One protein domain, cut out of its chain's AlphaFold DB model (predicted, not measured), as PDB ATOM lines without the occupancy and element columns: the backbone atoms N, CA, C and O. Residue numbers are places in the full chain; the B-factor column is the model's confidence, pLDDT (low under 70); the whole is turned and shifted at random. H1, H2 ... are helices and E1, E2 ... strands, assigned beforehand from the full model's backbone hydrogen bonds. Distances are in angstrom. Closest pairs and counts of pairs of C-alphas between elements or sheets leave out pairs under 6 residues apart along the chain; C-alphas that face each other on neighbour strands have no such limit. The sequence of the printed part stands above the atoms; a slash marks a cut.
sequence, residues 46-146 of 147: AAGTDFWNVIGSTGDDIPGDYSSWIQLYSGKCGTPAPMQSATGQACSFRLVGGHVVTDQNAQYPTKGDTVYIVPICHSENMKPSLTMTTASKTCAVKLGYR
ATOM      1  N   ALA A  46      -8.824 -41.834  14.133       98.31
ATOM      2  CA  ALA A  46      -7.808 -42.201  13.152       98.31
ATOM      3  C   ALA A  46      -8.438 -43.039  12.030       98.31
ATOM      4  O   ALA A  46      -9.422 -43.729  12.270       98.31
ATOM      5  N   ALA A  47      -7.860 -43.034  10.826       98.06
ATOM      6  CA  ALA A  47      -8.268 -43.987   9.792       98.06
ATOM      7  C   ALA A  47      -8.130 -45.428  10.321       98.06
ATOM      8  O   ALA A  47      -7.161 -45.736  11.013       98.06
ATOM      9  N   GLY A  48      -9.088 -46.299  10.004       98.25
ATOM     10  CA  GLY A  48      -9.142 -47.651  10.559       98.25
ATOM     11  C   GLY A  48      -9.750 -47.764  11.965       98.25
ATOM     12  O   GLY A  48      -9.734 -48.854  12.519       98.25
ATOM     13  N   THR A  49     -10.275 -46.684  12.560       98.56
ATOM     14  CA  THR A  49     -10.970 -46.765  13.857       98.56
ATOM     15  C   THR A  49     -12.309 -47.471  13.692       98.56
ATOM     16  O   THR A  49     -13.147 -47.018  12.906       98.56
ATOM     17  N   ASP A  50     -12.513 -48.538  14.459       98.56
ATOM     18  CA  ASP A  50     -13.804 -49.209  14.558       98.56
ATOM     19  C   ASP A  50     -14.767 -48.420  15.448       98.56
ATOM     20  O   ASP A  50     -14.392 -47.846  16.475       98.56
ATOM     21  N   PHE A  51     -16.031 -48.393  15.041       98.56
ATOM     22  CA  PHE A  51     -17.110 -47.764  15.778       98.56
ATOM     23  C   PHE A  51     -18.446 -48.469  15.531       98.56
ATOM     24  O   PHE A  51     -18.659 -49.147  14.522       98.56
ATOM     25  N   TRP A  52     -19.371 -48.277  16.467       98.25
ATOM     26  CA  TRP A  52     -20.688 -48.906  16.477       98.25
ATOM     27  C   TRP A  52     -21.766 -47.882  16.785       98.25
ATOM     28  O   TRP A  52     -21.530 -46.957  17.559       98.25
ATOM     29  N   ASN A  53     -22.962 -48.065  16.224       98.00
ATOM     30  CA  ASN A  53     -24.099 -47.214  16.570       98.00
ATOM     31  C   ASN A  53     -24.516 -47.432  18.029       98.00
ATOM     32  O   ASN A  53     -24.586 -48.570  18.503       98.00
ATOM     33  N   VAL A  54     -24.883 -46.347  18.703       97.12
ATOM     34  CA  VAL A  54     -25.550 -46.391  20.006       97.12
ATOM     35  C   VAL A  54     -26.991 -46.868  19.832       97.12
ATOM     36  O   VAL A  54     -27.770 -46.284  19.071       97.12
ATOM     37  N   ILE A  55     -27.365 -47.905  20.575       94.81
ATOM     38  CA  ILE A  55     -28.697 -48.505  20.563       94.81
ATOM     39  C   ILE A  55     -29.609 -47.735  21.516       94.81
ATOM     40  O   ILE A  55     -29.262 -47.478  22.663       94.81
ATOM     41  N   GLY A  56     -30.808 -47.395  21.039       91.00
ATOM     42  CA  GLY A  56     -31.811 -46.689  21.838       91.00
ATOM     43  C   GLY A  56     -31.695 -45.163  21.825       91.00
ATOM     44  O   GLY A  56     -32.543 -44.532  22.437       91.00
ATOM     45  N   SER A  57     -30.748 -44.590  21.069       91.00
ATOM     46  CA  SER A  57     -30.435 -43.144  21.014       91.00
ATOM     47  C   SER A  57     -31.463 -42.240  20.308       91.00
ATOM     48  O   SER A  57     -31.223 -41.050  20.115       91.00
ATOM     49  N   THR A  58     -32.606 -42.777  19.872       88.06
ATOM     50  CA  THR A  58     -33.596 -42.047  19.054       88.06
ATOM     51  C   THR A  58     -34.233 -40.853  19.771       88.06
ATOM     52  O   THR A  58     -34.719 -39.944  19.104       88.06
ATOM     53  N   GLY A  59     -34.277 -40.862  21.101       84.88
ATOM     54  CA  GLY A  59     -34.885 -39.803  21.911       84.88
ATOM     55  C   GLY A  59     -33.862 -38.968  22.672       84.88
ATOM     56  O   GLY A  59     -34.254 -38.288  23.613       84.88
ATOM     57  N   ASP A  60     -32.574 -39.068  22.328       90.19
ATOM     58  CA  ASP A  60     -31.572 -38.142  22.841       90.19
ATOM     59  C   ASP A  60     -31.790 -36.789  22.162       90.19
ATOM     60  O   ASP A  60     -31.994 -36.714  20.943       90.19
ATOM     61  N   ASP A  61     -31.765 -35.721  22.952       91.56
ATOM     62  CA  ASP A  61     -32.052 -34.381  22.460       91.56
ATOM     63  C   ASP A  61     -30.764 -33.667  22.041       91.56
ATOM     64  O   ASP A  61     -29.755 -33.653  22.753       91.56
ATOM     65  N   ILE A  62     -30.816 -33.036  20.869       92.94
ATOM     66  CA  ILE A  62     -29.679 -32.337  20.267       92.94
ATOM     67  C   ILE A  62     -29.317 -31.107  21.122       92.94
ATOM     68  O   ILE A  62     -30.205 -30.302  21.402       92.94
ATOM     69  N   PRO A  63     -28.039 -30.909  21.511       91.06
ATOM     70  CA  PRO A  63     -27.617 -29.702  22.218       91.06
ATOM     71  C   PRO A  63     -27.779 -28.441  21.377       91.06
ATOM     72  O   PRO A  63     -27.327 -28.412  20.232       91.06
ATOM     73  N   GLY A  64     -28.246 -27.357  21.996       88.19
ATOM     74  CA  GLY A  64     -28.248 -26.016  21.403       88.19
ATOM     75  C   GLY A  64     -29.217 -25.863  20.227       88.19
ATOM     76  O   GLY A  64     -30.197 -26.592  20.116       88.19
ATOM     77  N   ASP A  65     -28.933 -24.918  19.327       89.50
ATOM     78  CA  ASP A  65     -29.882 -24.482  18.286       89.50
ATOM     79  C   ASP A  65     -29.791 -25.275  16.964       89.50
ATOM     80  O   ASP A  65     -30.092 -24.760  15.884       89.50
ATOM     81  N   TYR A  66     -29.338 -26.532  17.003       93.12
ATOM     82  CA  TYR A  66     -29.228 -27.365  15.800       93.12
ATOM     83  C   TYR A  66     -30.511 -28.164  15.548       93.12
ATOM     84  O   TYR A  66     -31.060 -28.790  16.447       93.12
ATOM     85  N   SER A  67     -30.950 -28.234  14.287       93.12
ATOM     86  CA  SER A  67     -32.171 -28.975  13.913       93.12
ATOM     87  C   SER A  67     -31.940 -30.449  13.554       93.12
ATOM     88  O   SER A  67     -32.882 -31.184  13.265       93.12
ATOM     89  N   SER A  68     -30.681 -30.903  13.517       95.44
ATOM     90  CA  SER A  68     -30.330 -32.314  13.313       95.44
ATOM     91  C   SER A  68     -28.900 -32.623  13.764       95.44
ATOM     92  O   SER A  68     -28.031 -31.751  13.746       95.44
ATOM     93  N   TRP A  69     -28.617 -33.894  14.060       96.94
ATOM     94  CA  TRP A  69     -27.271 -34.364  14.414       96.94
ATOM     95  C   TRP A  69     -26.211 -34.084  13.341       96.94
ATOM     96  O   TRP A  69     -25.074 -33.750  13.665       96.94
ATOM     97  N   ILE A  70     -26.571 -34.154  12.054       97.12
ATOM     98  CA  ILE A  70     -25.633 -33.836  10.965       97.12
ATOM     99  C   ILE A  70     -25.345 -32.332  10.865       97.12
ATOM    100  O   ILE A  70     -24.249 -31.936  10.463       97.12
ATOM    101  N   GLN A  71     -26.293 -31.477  11.264       96.75
ATOM    102  CA  GLN A  71     -26.040 -30.041  11.392       96.75
ATOM    103  C   GLN A  71     -25.148 -29.735  12.594       96.75
ATOM    104  O   GLN A  71     -24.224 -28.938  12.445       96.75
ATOM    105  N   LEU A  72     -25.367 -30.394  13.740       97.12
ATOM    106  CA  LEU A  72     -24.457 -30.298  14.886       97.12
ATOM    107  C   LEU A  72     -23.035 -30.691  14.475       97.12
ATOM    108  O   LEU A  72     -22.098 -29.931  14.711       97.12
ATOM    109  N   TYR A  73     -22.887 -31.835  13.799       98.12
ATOM    110  CA  TYR A  73     -21.610 -32.263  13.235       98.12
ATOM    111  C   TYR A  73     -20.990 -31.173  12.362       98.12
ATOM    112  O   TYR A  73     -19.872 -30.735  12.622       98.12
ATOM    113  N   SER A  74     -21.742 -30.677  11.377       96.88
ATOM    114  CA  SER A  74     -21.253 -29.666  10.435       96.88
ATOM    115  C   SER A  74     -20.816 -28.376  11.133       96.88
ATOM    116  O   SER A  74     -19.825 -27.765  10.743       96.88
ATOM    117  N   GLY A  75     -21.522 -27.977  12.195       96.88
ATOM    118  CA  GLY A  75     -21.206 -26.787  12.981       96.88
ATOM    119  C   GLY A  75     -19.993 -26.923  13.905       96.88
ATOM    120  O   GLY A  75     -19.469 -25.901  14.340       96.88
ATOM    121  N   LYS A  76     -19.549 -28.146  14.232       97.81
ATOM    122  CA  LYS A  76     -18.409 -28.393  15.140       97.81
ATOM    123  C   LYS A  76     -17.173 -28.948  14.433       97.81
ATOM    124  O   LYS A  76     -16.062 -28.558  14.768       97.81
ATOM    125  N   CYS A  77     -17.371 -29.833  13.463       97.62
ATOM    126  CA  CYS A  77     -16.324 -30.524  12.712       97.62
ATOM    127  C   CYS A  77     -16.119 -29.975  11.290       97.62
ATOM    128  O   CYS A  77     -15.181 -30.385  10.611       97.62
ATOM    129  N   GLY A  78     -16.974 -29.054  10.835       95.44
ATOM    130  CA  GLY A  78     -17.003 -28.593   9.447       95.44
ATOM    131  C   GLY A  78     -17.882 -29.470   8.554       95.44
ATOM    132  O   GLY A  78     -18.347 -30.541   8.944       95.44
ATOM    133  N   THR A  79     -18.156 -28.986   7.342       92.06
ATOM    134  CA  THR A  79     -19.064 -29.656   6.405       92.06
ATOM    135  C   THR A  79     -18.468 -30.986   5.926       92.06
ATOM    136  O   THR A  79     -17.381 -30.979   5.345       92.06
ATOM    137  N   PRO A  80     -19.157 -32.126   6.128       88.38
ATOM    138  CA  PRO A  80     -18.699 -33.407   5.603       88.38
ATOM    139  C   PRO A  80     -18.760 -33.419   4.072       88.38
ATOM    140  O   PRO A  80     -19.497 -32.643   3.457       88.38
ATOM    141  N   ALA A  81     -18.021 -34.340   3.450       87.50
ATOM    142  CA  ALA A  81     -18.148 -34.583   2.018       87.50
ATOM    143  C   ALA A  81     -19.621 -34.891   1.660       87.50
ATOM    144  O   ALA A  81     -20.281 -35.650   2.386       87.50
ATOM    145  N   PRO A  82     -20.172 -34.299   0.579       87.94
ATOM    146  CA  PRO A  82     -21.577 -34.471   0.239       87.94
ATOM    147  C   PRO A  82     -21.946 -35.947   0.098       87.94
ATOM    148  O   PRO A  82     -21.376 -36.660  -0.722       87.94
ATOM    149  N   MET A  83     -22.932 -36.386   0.885       93.00
ATOM    150  CA  MET A  83     -23.478 -37.745   0.831       93.00
ATOM    151  C   MET A  83     -22.430 -38.853   1.012       93.00
ATOM    152  O   MET A  83     -22.578 -39.926   0.436       93.00
ATOM    153  N   GLN A  84     -21.403 -38.624   1.831       96.19
ATOM    154  CA  GLN A  84     -20.397 -39.634   2.153       96.19
ATOM    155  C   GLN A  84     -20.288 -39.829   3.668       96.19
ATOM    156  O   GLN A  84     -20.168 -38.860   4.421       96.19
ATOM    157  N   SER A  85     -20.352 -41.081   4.120       97.44
ATOM    158  CA  SER A  85     -20.183 -41.444   5.529       97.44
ATOM    159  C   SER A  85     -18.712 -41.478   5.952       97.44
ATOM    160  O   SER A  85     -17.793 -41.471   5.130       97.44
ATOM    161  N   ALA A  86     -18.480 -41.585   7.260       97.69
ATOM    162  CA  ALA A  86     -17.168 -41.792   7.863       97.69
ATOM    163  C   ALA A  86     -16.484 -43.087   7.385       97.69
ATOM    164  O   ALA A  86     -15.256 -43.166   7.358       97.69
ATOM    165  N   THR A  87     -17.259 -44.088   6.954       97.69
ATOM    166  CA  THR A  87     -16.750 -45.331   6.346       97.69
ATOM    167  C   THR A  87     -16.293 -45.142   4.897       97.69
ATOM    168  O   THR A  87     -15.802 -46.075   4.269       97.69
ATOM    169  N   GLY A  88     -16.452 -43.936   4.342       96.06
ATOM    170  CA  GLY A  88     -16.169 -43.629   2.945       96.06
ATOM    171  C   GLY A  88     -17.271 -44.060   1.978       96.06
ATOM    172  O   GLY A  88     -17.129 -43.851   0.775       96.06
ATOM    173  N   GLN A  89     -18.374 -44.632   2.471       95.31
ATOM    174  CA  GLN A  89     -19.473 -45.078   1.628       95.31
ATOM    175  C   GLN A  89     -20.297 -43.888   1.117       95.31
ATOM    176  O   GLN A  89     -20.683 -43.000   1.878       95.31
ATOM    177  N   ALA A  90     -20.624 -43.900  -0.176       96.44
ATOM    178  CA  ALA A  90     -21.609 -42.983  -0.736       96.44
ATOM    179  C   ALA A  90     -23.024 -43.370  -0.266       96.44
ATOM    180  O   ALA A  90     -23.467 -44.511  -0.417       96.44
ATOM    181  N   CYS A  91     -23.755 -42.414   0.295       96.44
ATOM    182  CA  CYS A  91     -25.112 -42.607   0.777       96.44
ATOM    183  C   CYS A  91     -26.108 -42.485  -0.374       96.44
ATOM    184  O   CYS A  91     -26.157 -41.470  -1.061       96.44
ATOM    185  N   SER A  92     -26.961 -43.492  -0.549       92.62
ATOM    186  CA  SER A  92     -27.980 -43.498  -1.608       92.62
ATOM    187  C   SER A  92     -29.194 -42.613  -1.313       92.62
ATOM    188  O   SER A  92     -29.870 -42.180  -2.239       92.62
ATOM    189  N   PHE A  93     -29.489 -42.353  -0.034       89.69
ATOM    190  CA  PHE A  93     -30.699 -41.639   0.390       89.69
ATOM    191  C   PHE A  93     -30.397 -40.392   1.218       89.69
ATOM    192  O   PHE A  93     -30.744 -39.281   0.829       89.69
ATOM    193  N   ARG A  94     -29.754 -40.565   2.376       93.75
ATOM    194  CA  ARG A  94     -29.498 -39.469   3.312       93.75
ATOM    195  C   ARG A  94     -28.240 -39.724   4.129       93.75
ATOM    196  O   ARG A  94     -28.032 -40.844   4.603       93.75
ATOM    197  N   LEU A  95     -27.465 -38.663   4.328       96.50
ATOM    198  CA  LEU A  95     -26.409 -38.580   5.332       96.50
ATOM    199  C   LEU A  95     -26.998 -38.071   6.656       96.50
ATOM    200  O   LEU A  95     -27.735 -37.080   6.678       96.50
ATOM    201  N   VAL A  96     -26.692 -38.752   7.754       96.12
ATOM    202  CA  VAL A  96     -27.132 -38.401   9.110       96.12
ATOM    203  C   VAL A  96     -25.925 -38.282  10.038       96.12
ATOM    204  O   VAL A  96     -24.847 -38.771   9.720       96.12
ATOM    205  N   GLY A  97     -26.098 -37.619  11.180       96.50
ATOM    206  CA  GLY A  97     -25.139 -37.702  12.279       96.50
ATOM    207  C   GLY A  97     -25.560 -38.862  13.168       96.50
ATOM    208  O   GLY A  97     -26.640 -38.799  13.749       96.50
ATOM    209  N   GLY A  98     -24.769 -39.929  13.203       96.38
ATOM    210  CA  GLY A  98     -25.053 -41.098  14.030       96.38
ATOM    211  C   GLY A  98     -24.426 -40.958  15.403       96.38
ATOM    212  O   GLY A  98     -23.267 -40.552  15.492       96.38
ATOM    213  N   HIS A  99     -25.162 -41.333  16.447       97.38
ATOM    214  CA  HIS A  99     -24.567 -41.596  17.752       97.38
ATOM    215  C   HIS A  99     -23.733 -42.863  17.670       97.38
ATOM    216  O   HIS A  99     -24.257 -43.925  17.329       97.38
ATOM    217  N   VAL A 100     -22.452 -42.759  18.001       98.19
ATOM    218  CA  VAL A 100     -21.524 -43.880  17.937       98.19
ATOM    219  C   VAL A 100     -20.633 -43.964  19.169       98.19
ATOM    220  O   VAL A 100     -20.403 -42.979  19.873       98.19
ATOM    221  N   VAL A 101     -20.099 -45.156  19.391       98.19
ATOM    222  CA  VAL A 101     -19.067 -45.471  20.382       98.19
ATOM    223  C   VAL A 101     -17.939 -46.244  19.708       98.19
ATOM    224  O   VAL A 101     -18.152 -46.890  18.686       98.19
ATOM    225  N   THR A 102     -16.741 -46.185  20.281       97.50
ATOM    226  CA  THR A 102     -15.546 -46.900  19.791       97.50
ATOM    227  C   THR A 102     -15.252 -48.176  20.585       97.50
ATOM    228  O   THR A 102     -14.194 -48.772  20.426       97.50
ATOM    229  N   ASP A 103     -16.169 -48.581  21.465       95.69
ATOM    230  CA  ASP A 103     -16.171 -49.874  22.152       95.69
ATOM    231  C   ASP A 103     -17.554 -50.497  21.961       95.69
ATOM    232  O   ASP A 103     -18.571 -49.887  22.300       95.69
ATOM    233  N   GLN A 104     -17.599 -51.711  21.416       93.44
ATOM    234  CA  GLN A 104     -18.843 -52.437  21.177       93.44
ATOM    235  C   GLN A 104     -19.640 -52.675  22.471       93.44
ATOM    236  O   GLN A 104     -20.870 -52.677  22.457       93.44
ATOM    237  N   ASN A 105     -18.973 -52.828  23.616       93.44
ATOM    238  CA  ASN A 105     -19.661 -53.035  24.893       93.44
ATOM    239  C   ASN A 105     -20.373 -51.767  25.395       93.44
ATOM    240  O   ASN A 105     -21.229 -51.851  26.272       93.44
ATOM    241  N   ALA A 106     -20.060 -50.602  24.819       95.31
ATOM    242  CA  ALA A 106     -20.647 -49.314  25.170       95.31
ATOM    243  C   ALA A 106     -21.851 -48.927  24.288       95.31
ATOM    244  O   ALA A 106     -22.295 -47.784  24.328       95.31
ATOM    245  N   GLN A 107     -22.411 -49.851  23.493       96.38
ATOM    246  CA  GLN A 107     -23.575 -49.568  22.634       96.38
ATOM    247  C   GLN A 107     -24.864 -49.225  23.403       96.38
ATOM    248  O   GLN A 107     -25.822 -48.763  22.785       96.38
ATOM    249  N   TYR A 108     -24.882 -49.413  24.726       96.06
ATOM    250  CA  TYR A 108     -25.966 -49.027  25.636       96.06
ATOM    251  C   TYR A 108     -25.446 -48.043  26.702       96.06
ATOM    252  O   TYR A 108     -25.338 -48.413  27.873       96.06
ATOM    253  N   PRO A 109     -25.063 -46.816  26.309       94.69
ATOM    254  CA  PRO A 109     -24.557 -45.818  27.236       94.69
ATOM    255  C   PRO A 109     -25.648 -45.408  28.226       94.69
ATOM    256  O   PRO A 109     -26.833 -45.329  27.897       94.69
ATOM    257  N   THR A 110     -25.228 -45.131  29.449       92.81
ATOM    258  CA  THR A 110     -26.039 -44.523  30.498       92.81
ATOM    259  C   THR A 110     -25.909 -43.001  30.468       92.81
ATOM    260  O   THR A 110     -25.015 -42.434  29.835       92.81
ATOM    261  N   LYS A 111     -26.811 -42.299  31.159       92.25
ATOM    262  CA  LYS A 111     -26.767 -40.834  31.242       92.25
ATOM    263  C   LYS A 111     -25.431 -40.355  31.810       92.25
ATOM    264  O   LYS A 111     -25.050 -40.730  32.915       92.25
ATOM    265  N   GLY A 112     -24.776 -39.458  31.081       89.25
ATOM    266  CA  GLY A 112     -23.454 -38.921  31.393       89.25
ATOM    267  C   GLY A 112     -22.307 -39.635  30.676       89.25
ATOM    268  O   GLY A 112     -21.218 -39.059  30.602       89.25
ATOM    269  N   ASP A 113     -22.537 -40.821  30.104       95.19
ATOM    270  CA  ASP A 113     -21.517 -41.514  29.322       95.19
ATOM    271  C   ASP A 113     -21.148 -40.725  28.067       95.19
ATOM    272  O   ASP A 113     -21.917 -39.923  27.531       95.19
ATOM    273  N   THR A 114     -19.923 -40.941  27.596       96.88
ATOM    274  CA  THR A 114     -19.449 -40.298  26.374       96.88
ATOM    275  C   THR A 114     -19.936 -41.061  25.151       96.88
ATOM    276  O   THR A 114     -19.623 -42.238  24.983       96.88
ATOM    277  N   VAL A 115     -20.596 -40.345  24.246       97.88
ATOM    278  CA  VAL A 115     -20.897 -40.800  22.885       97.88
ATOM    279  C   VAL A 115     -20.330 -39.811  21.878       97.88
ATOM    280  O   VAL A 115     -19.919 -38.698  22.229       97.88
ATOM    281  N   TYR A 116     -20.305 -40.211  20.614       98.56
ATOM    282  CA  TYR A 116     -19.795 -39.380  19.536       98.56
ATOM    283  C   TYR A 116     -20.820 -39.200  18.427       98.56
ATOM    284  O   TYR A 116     -21.619 -40.096  18.178       98.56
ATOM    285  N   ILE A 117     -20.755 -38.073  17.718       98.44
ATOM    286  CA  ILE A 117     -21.456 -37.885  16.446       98.44
ATOM    287  C   ILE A 117     -20.453 -37.923  15.303       98.44
ATOM    288  O   ILE A 117     -19.513 -37.123  15.273       98.44
ATOM    289  N   VAL A 118     -20.701 -38.806  14.337       98.38
ATOM    290  CA  VAL A 118     -19.982 -38.881  13.056       98.38
ATOM    291  C   VAL A 118     -20.977 -38.993  11.893       98.38
ATOM    292  O   VAL A 118     -22.102 -39.465  12.092       98.38
ATOM    293  N   PRO A 119     -20.615 -38.548  10.676       98.19
ATOM    294  CA  PRO A 119     -21.465 -38.700   9.505       98.19
ATOM    295  C   PRO A 119     -21.588 -40.181   9.141       98.19
ATOM    296  O   PRO A 119     -20.585 -40.845   8.897       98.19
ATOM    297  N   ILE A 120     -22.810 -40.697   9.057       97.69
ATOM    298  CA  ILE A 120     -23.100 -42.049   8.565       97.69
ATOM    299  C   ILE A 120     -24.289 -42.030   7.613       97.69
ATOM    300  O   ILE A 120     -25.144 -41.141   7.659       97.69
ATOM    301  N   CYS A 121     -24.369 -43.013   6.728       97.50
ATOM    302  CA  CYS A 121     -25.533 -43.185   5.879       97.50
ATOM    303  C   CYS A 121     -26.725 -43.663   6.709       97.50
ATOM    304  O   CYS A 121     -26.586 -44.465   7.632       97.50
ATOM    305  N   HIS A 122     -27.935 -43.254   6.327       96.00
ATOM    306  CA  HIS A 122     -29.157 -43.747   6.968       96.00
ATOM    307  C   HIS A 122     -29.228 -45.290   7.002       96.00
ATOM    308  O   HIS A 122     -29.640 -45.869   8.001       96.00
ATOM    309  N   SER A 123     -28.750 -45.965   5.951       96.31
ATOM    310  CA  SER A 123     -28.655 -47.429   5.884       96.31
ATOM    311  C   SER A 123     -27.684 -48.048   6.892       96.31
ATOM    312  O   SER A 123     -27.897 -49.186   7.305       96.31
ATOM    313  N   GLU A 124     -26.617 -47.334   7.257       96.56
ATOM    314  CA  GLU A 124     -25.665 -47.746   8.298       96.56
ATOM    315  C   GLU A 124     -26.278 -47.513   9.684       96.56
ATOM    316  O   GLU A 124     -26.235 -48.396  10.535       96.56
ATOM    317  N   ASN A 125     -26.959 -46.378   9.875       95.69
ATOM    318  CA  ASN A 125     -27.642 -46.022  11.125       95.69
ATOM    319  C   ASN A 125     -28.782 -46.990  11.503       95.69
ATOM    320  O   ASN A 125     -29.138 -47.113  12.668       95.69
ATOM    321  N   MET A 126     -29.365 -47.695  10.528       93.88
ATOM    322  CA  MET A 126     -30.392 -48.721  10.763       93.88
ATOM    323  C   MET A 126     -29.820 -50.099  11.134       93.88
ATOM    324  O   MET A 126     -30.586 -51.041  11.342       93.88
ATOM    325  N   LYS A 127     -28.492 -50.254  11.195       94.69
ATOM    326  CA  LYS A 127     -27.817 -51.530  11.472       94.69
ATOM    327  C   LYS A 127     -26.943 -51.407  12.719       94.69
ATOM    328  O   LYS A 127     -25.728 -51.275  12.604       94.69
ATOM    329  N   PRO A 128     -27.524 -51.448  13.928       89.31
ATOM    330  CA  PRO A 128     -26.745 -51.260  15.146       89.31
ATOM    331  C   PRO A 128     -25.689 -52.344  15.385       89.31
ATOM    332  O   PRO A 128     -24.659 -52.058  15.975       89.31
ATOM    333  N   SER A 129     -25.889 -53.565  14.888       91.94
ATOM    334  CA  SER A 129     -24.906 -54.650  15.002       91.94
ATOM    335  C   SER A 129     -23.749 -54.568  13.999       91.94
ATOM    336  O   SER A 129     -22.850 -55.406  14.045       91.94
ATOM    337  N   LEU A 130     -23.767 -53.607  13.070       93.44
ATOM    338  CA  LEU A 130     -22.701 -53.440  12.089       93.44
ATOM    339  C   LEU A 130     -21.485 -52.785  12.750       93.44
ATOM    340  O   LEU A 130     -21.568 -51.640  13.191       93.44
ATOM    341  N   THR A 131     -20.351 -53.486  12.755       97.44
ATOM    342  CA  THR A 131     -19.050 -52.847  12.966       97.44
ATOM    343  C   THR A 131     -18.739 -51.982  11.751       97.44
ATOM    344  O   THR A 131     -18.715 -52.475  10.621       97.44
ATOM    345  N   MET A 132     -18.533 -50.692  11.984       98.19
ATOM    346  CA  MET A 132     -18.125 -49.735  10.967       98.19
ATOM    347  C   MET A 132     -16.682 -49.323  11.225       98.19
ATOM    348  O   MET A 132     -16.264 -49.237  12.373       98.19
ATOM    349  N   THR A 133     -15.945 -49.021  10.163       98.44
ATOM    350  CA  THR A 133     -14.541 -48.615  10.265       98.44
ATOM    351  C   THR A 133     -14.339 -47.330   9.481       98.44
ATOM    352  O   THR A 133     -14.762 -47.224   8.329       98.44
ATOM    353  N   THR A 134     -13.704 -46.329  10.084       98.31
ATOM    354  CA  THR A 134     -13.453 -45.049   9.407       98.31
ATOM    355  C   THR A 134     -12.485 -45.235   8.233       98.31
ATOM    356  O   THR A 134     -11.391 -45.767   8.424       98.31
ATOM    357  N   ALA A 135     -12.826 -44.741   7.039       98.00
ATOM    358  CA  ALA A 135     -11.953 -44.843   5.860       98.00
ATOM    359  C   ALA A 135     -10.780 -43.849   5.877       98.00
ATOM    360  O   ALA A 135      -9.758 -44.060   5.230       98.00
ATOM    361  N   SER A 136     -10.931 -42.743   6.603       97.00
ATOM    362  CA  SER A 136      -9.920 -41.694   6.731       97.00
ATOM    363  C   SER A 136     -10.003 -41.057   8.115       97.00
ATOM    364  O   SER A 136     -10.923 -41.349   8.885       97.00
ATOM    365  N   LYS A 137      -9.043 -40.184   8.441       97.38
ATOM    366  CA  LYS A 137      -9.105 -39.390   9.669       97.38
ATOM    367  C   LYS A 137     -10.427 -38.613   9.698       97.38
ATOM    368  O   LYS A 137     -10.688 -37.816   8.802       97.38
ATOM    369  N   THR A 138     -11.239 -38.846  10.722       97.88
ATOM    370  CA  THR A 138     -12.612 -38.335  10.806       97.88
ATOM    371  C   THR A 138     -12.775 -37.537  12.092       97.88
ATOM    372  O   THR A 138     -12.620 -38.093  13.175       97.88
ATOM    373  N   CYS A 139     -13.115 -36.249  11.995       98.38
ATOM    374  CA  CYS A 139     -13.533 -35.487  13.174       98.38
ATOM    375  C   CYS A 139     -14.816 -36.100  13.739       98.38
ATOM    376  O   CYS A 139     -15.688 -36.496  12.965       98.38
ATOM    377  N   ALA A 140     -14.937 -36.156  15.060       98.50
ATOM    378  CA  ALA A 140     -16.089 -36.650  15.795       98.50
ATOM    379  C   ALA A 140     -16.483 -35.638  16.881       98.50
ATOM    380  O   ALA A 140     -15.634 -35.122  17.615       98.50
ATOM    381  N   VAL A 141     -17.780 -35.354  17.006       98.56
ATOM    382  CA  VAL A 141     -18.296 -34.478  18.070       98.56
ATOM    383  C   VAL A 141     -18.456 -35.301  19.336       98.56
ATOM    384  O   VAL A 141     -19.189 -36.280  19.317       98.56
ATOM    385  N   LYS A 142     -17.806 -34.908  20.430       98.25
ATOM    386  CA  LYS A 142     -17.901 -35.589  21.723       98.25
ATOM    387  C   LYS A 142     -19.086 -35.040  22.515       98.25
ATOM    388  O   LYS A 142     -19.153 -33.831  22.750       98.25
ATOM    389  N   LEU A 143     -19.982 -35.920  22.952       97.06
ATOM    390  CA  LEU A 143     -21.172 -35.573  23.725       97.06
ATOM    391  C   LEU A 143     -21.230 -36.342  25.047       97.06
ATOM    392  O   LEU A 143     -20.765 -37.475  25.130       97.06
ATOM    393  N   GLY A 144     -21.818 -35.720  26.066       95.81
ATOM    394  CA  GLY A 144     -22.294 -36.389  27.272       95.81
ATOM    395  C   GLY A 144     -23.754 -36.783  27.078       95.81
ATOM    396  O   GLY A 144     -24.610 -35.899  27.020       95.81
ATOM    397  N   TYR A 145     -24.005 -38.084  26.969       94.31
ATOM    398  CA  TYR A 145     -25.289 -38.688  26.616       94.31
ATOM    399  C   TYR A 145     -26.375 -38.426  27.670       94.31
ATOM    400  O   TYR A 145     -26.066 -38.389  28.866       94.31
ATOM    401  N   ARG A 146     -27.644 -38.248  27.274       90.75
ATOM    402  CA  ARG A 146     -28.732 -37.920  28.223       90.75
ATOM    403  C   ARG A 146     -29.959 -38.817  28.192       90.75
ATOM    404  O   ARG A 146     -30.823 -38.640  29.062       90.75
TER     405      ARG A 146
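Overview. This is residues 46 to 146 of the 147 residues of an uncharacterized protein of Vibrio sp. V40_P2S30T141 (UniProt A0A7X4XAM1). With little regular structure, this is a rounded body of long loops round a strongly twisted antiparallel sheet, E1-E2-E3-E4, with H1 packed across it and short H2 near E2. Of 101 printed residues, 39 are in named elements, in order E1, H1, E2, E3, H2, E4, class mixed. It is compact, radius of gyration of the C-alphas 12.3 A, spanning 32 by 31 by 24 A.

Along the chain. Find C-alpha 50 at (-13.804, -49.209, 14.558), beginning E1, residues 50 to 53. E2, residues 95 to 101, measures 18.1 A; E3, residues 114 to 121, 21.6 A. E4, residues 138 to 144, 19.2 A, ends at (-22.294, -36.389, 27.272). H1 is residues 69 to 77, H2 122 to 125.

Arrangement. Within hydrogen-bond range, find N 52 and O 101, 2.9 A, for E1 and E2; N 96 and O 120, 2.8 A, for hairpin E2 and E3; N 117 and O 141, 2.9 A, for E3 and E4. H1, its O i to N i+4 pairs within range, is on the sheet, height 7.8 A; C-alphas 70 and 97 are its closest to E2, 4.1 A. H2, too short for such pairs, is over none of the strands.

Size, cuts and confidence. The printed part has no cut; four links are long, E3 to H2 tight. No printed residue is under pLDDT 70.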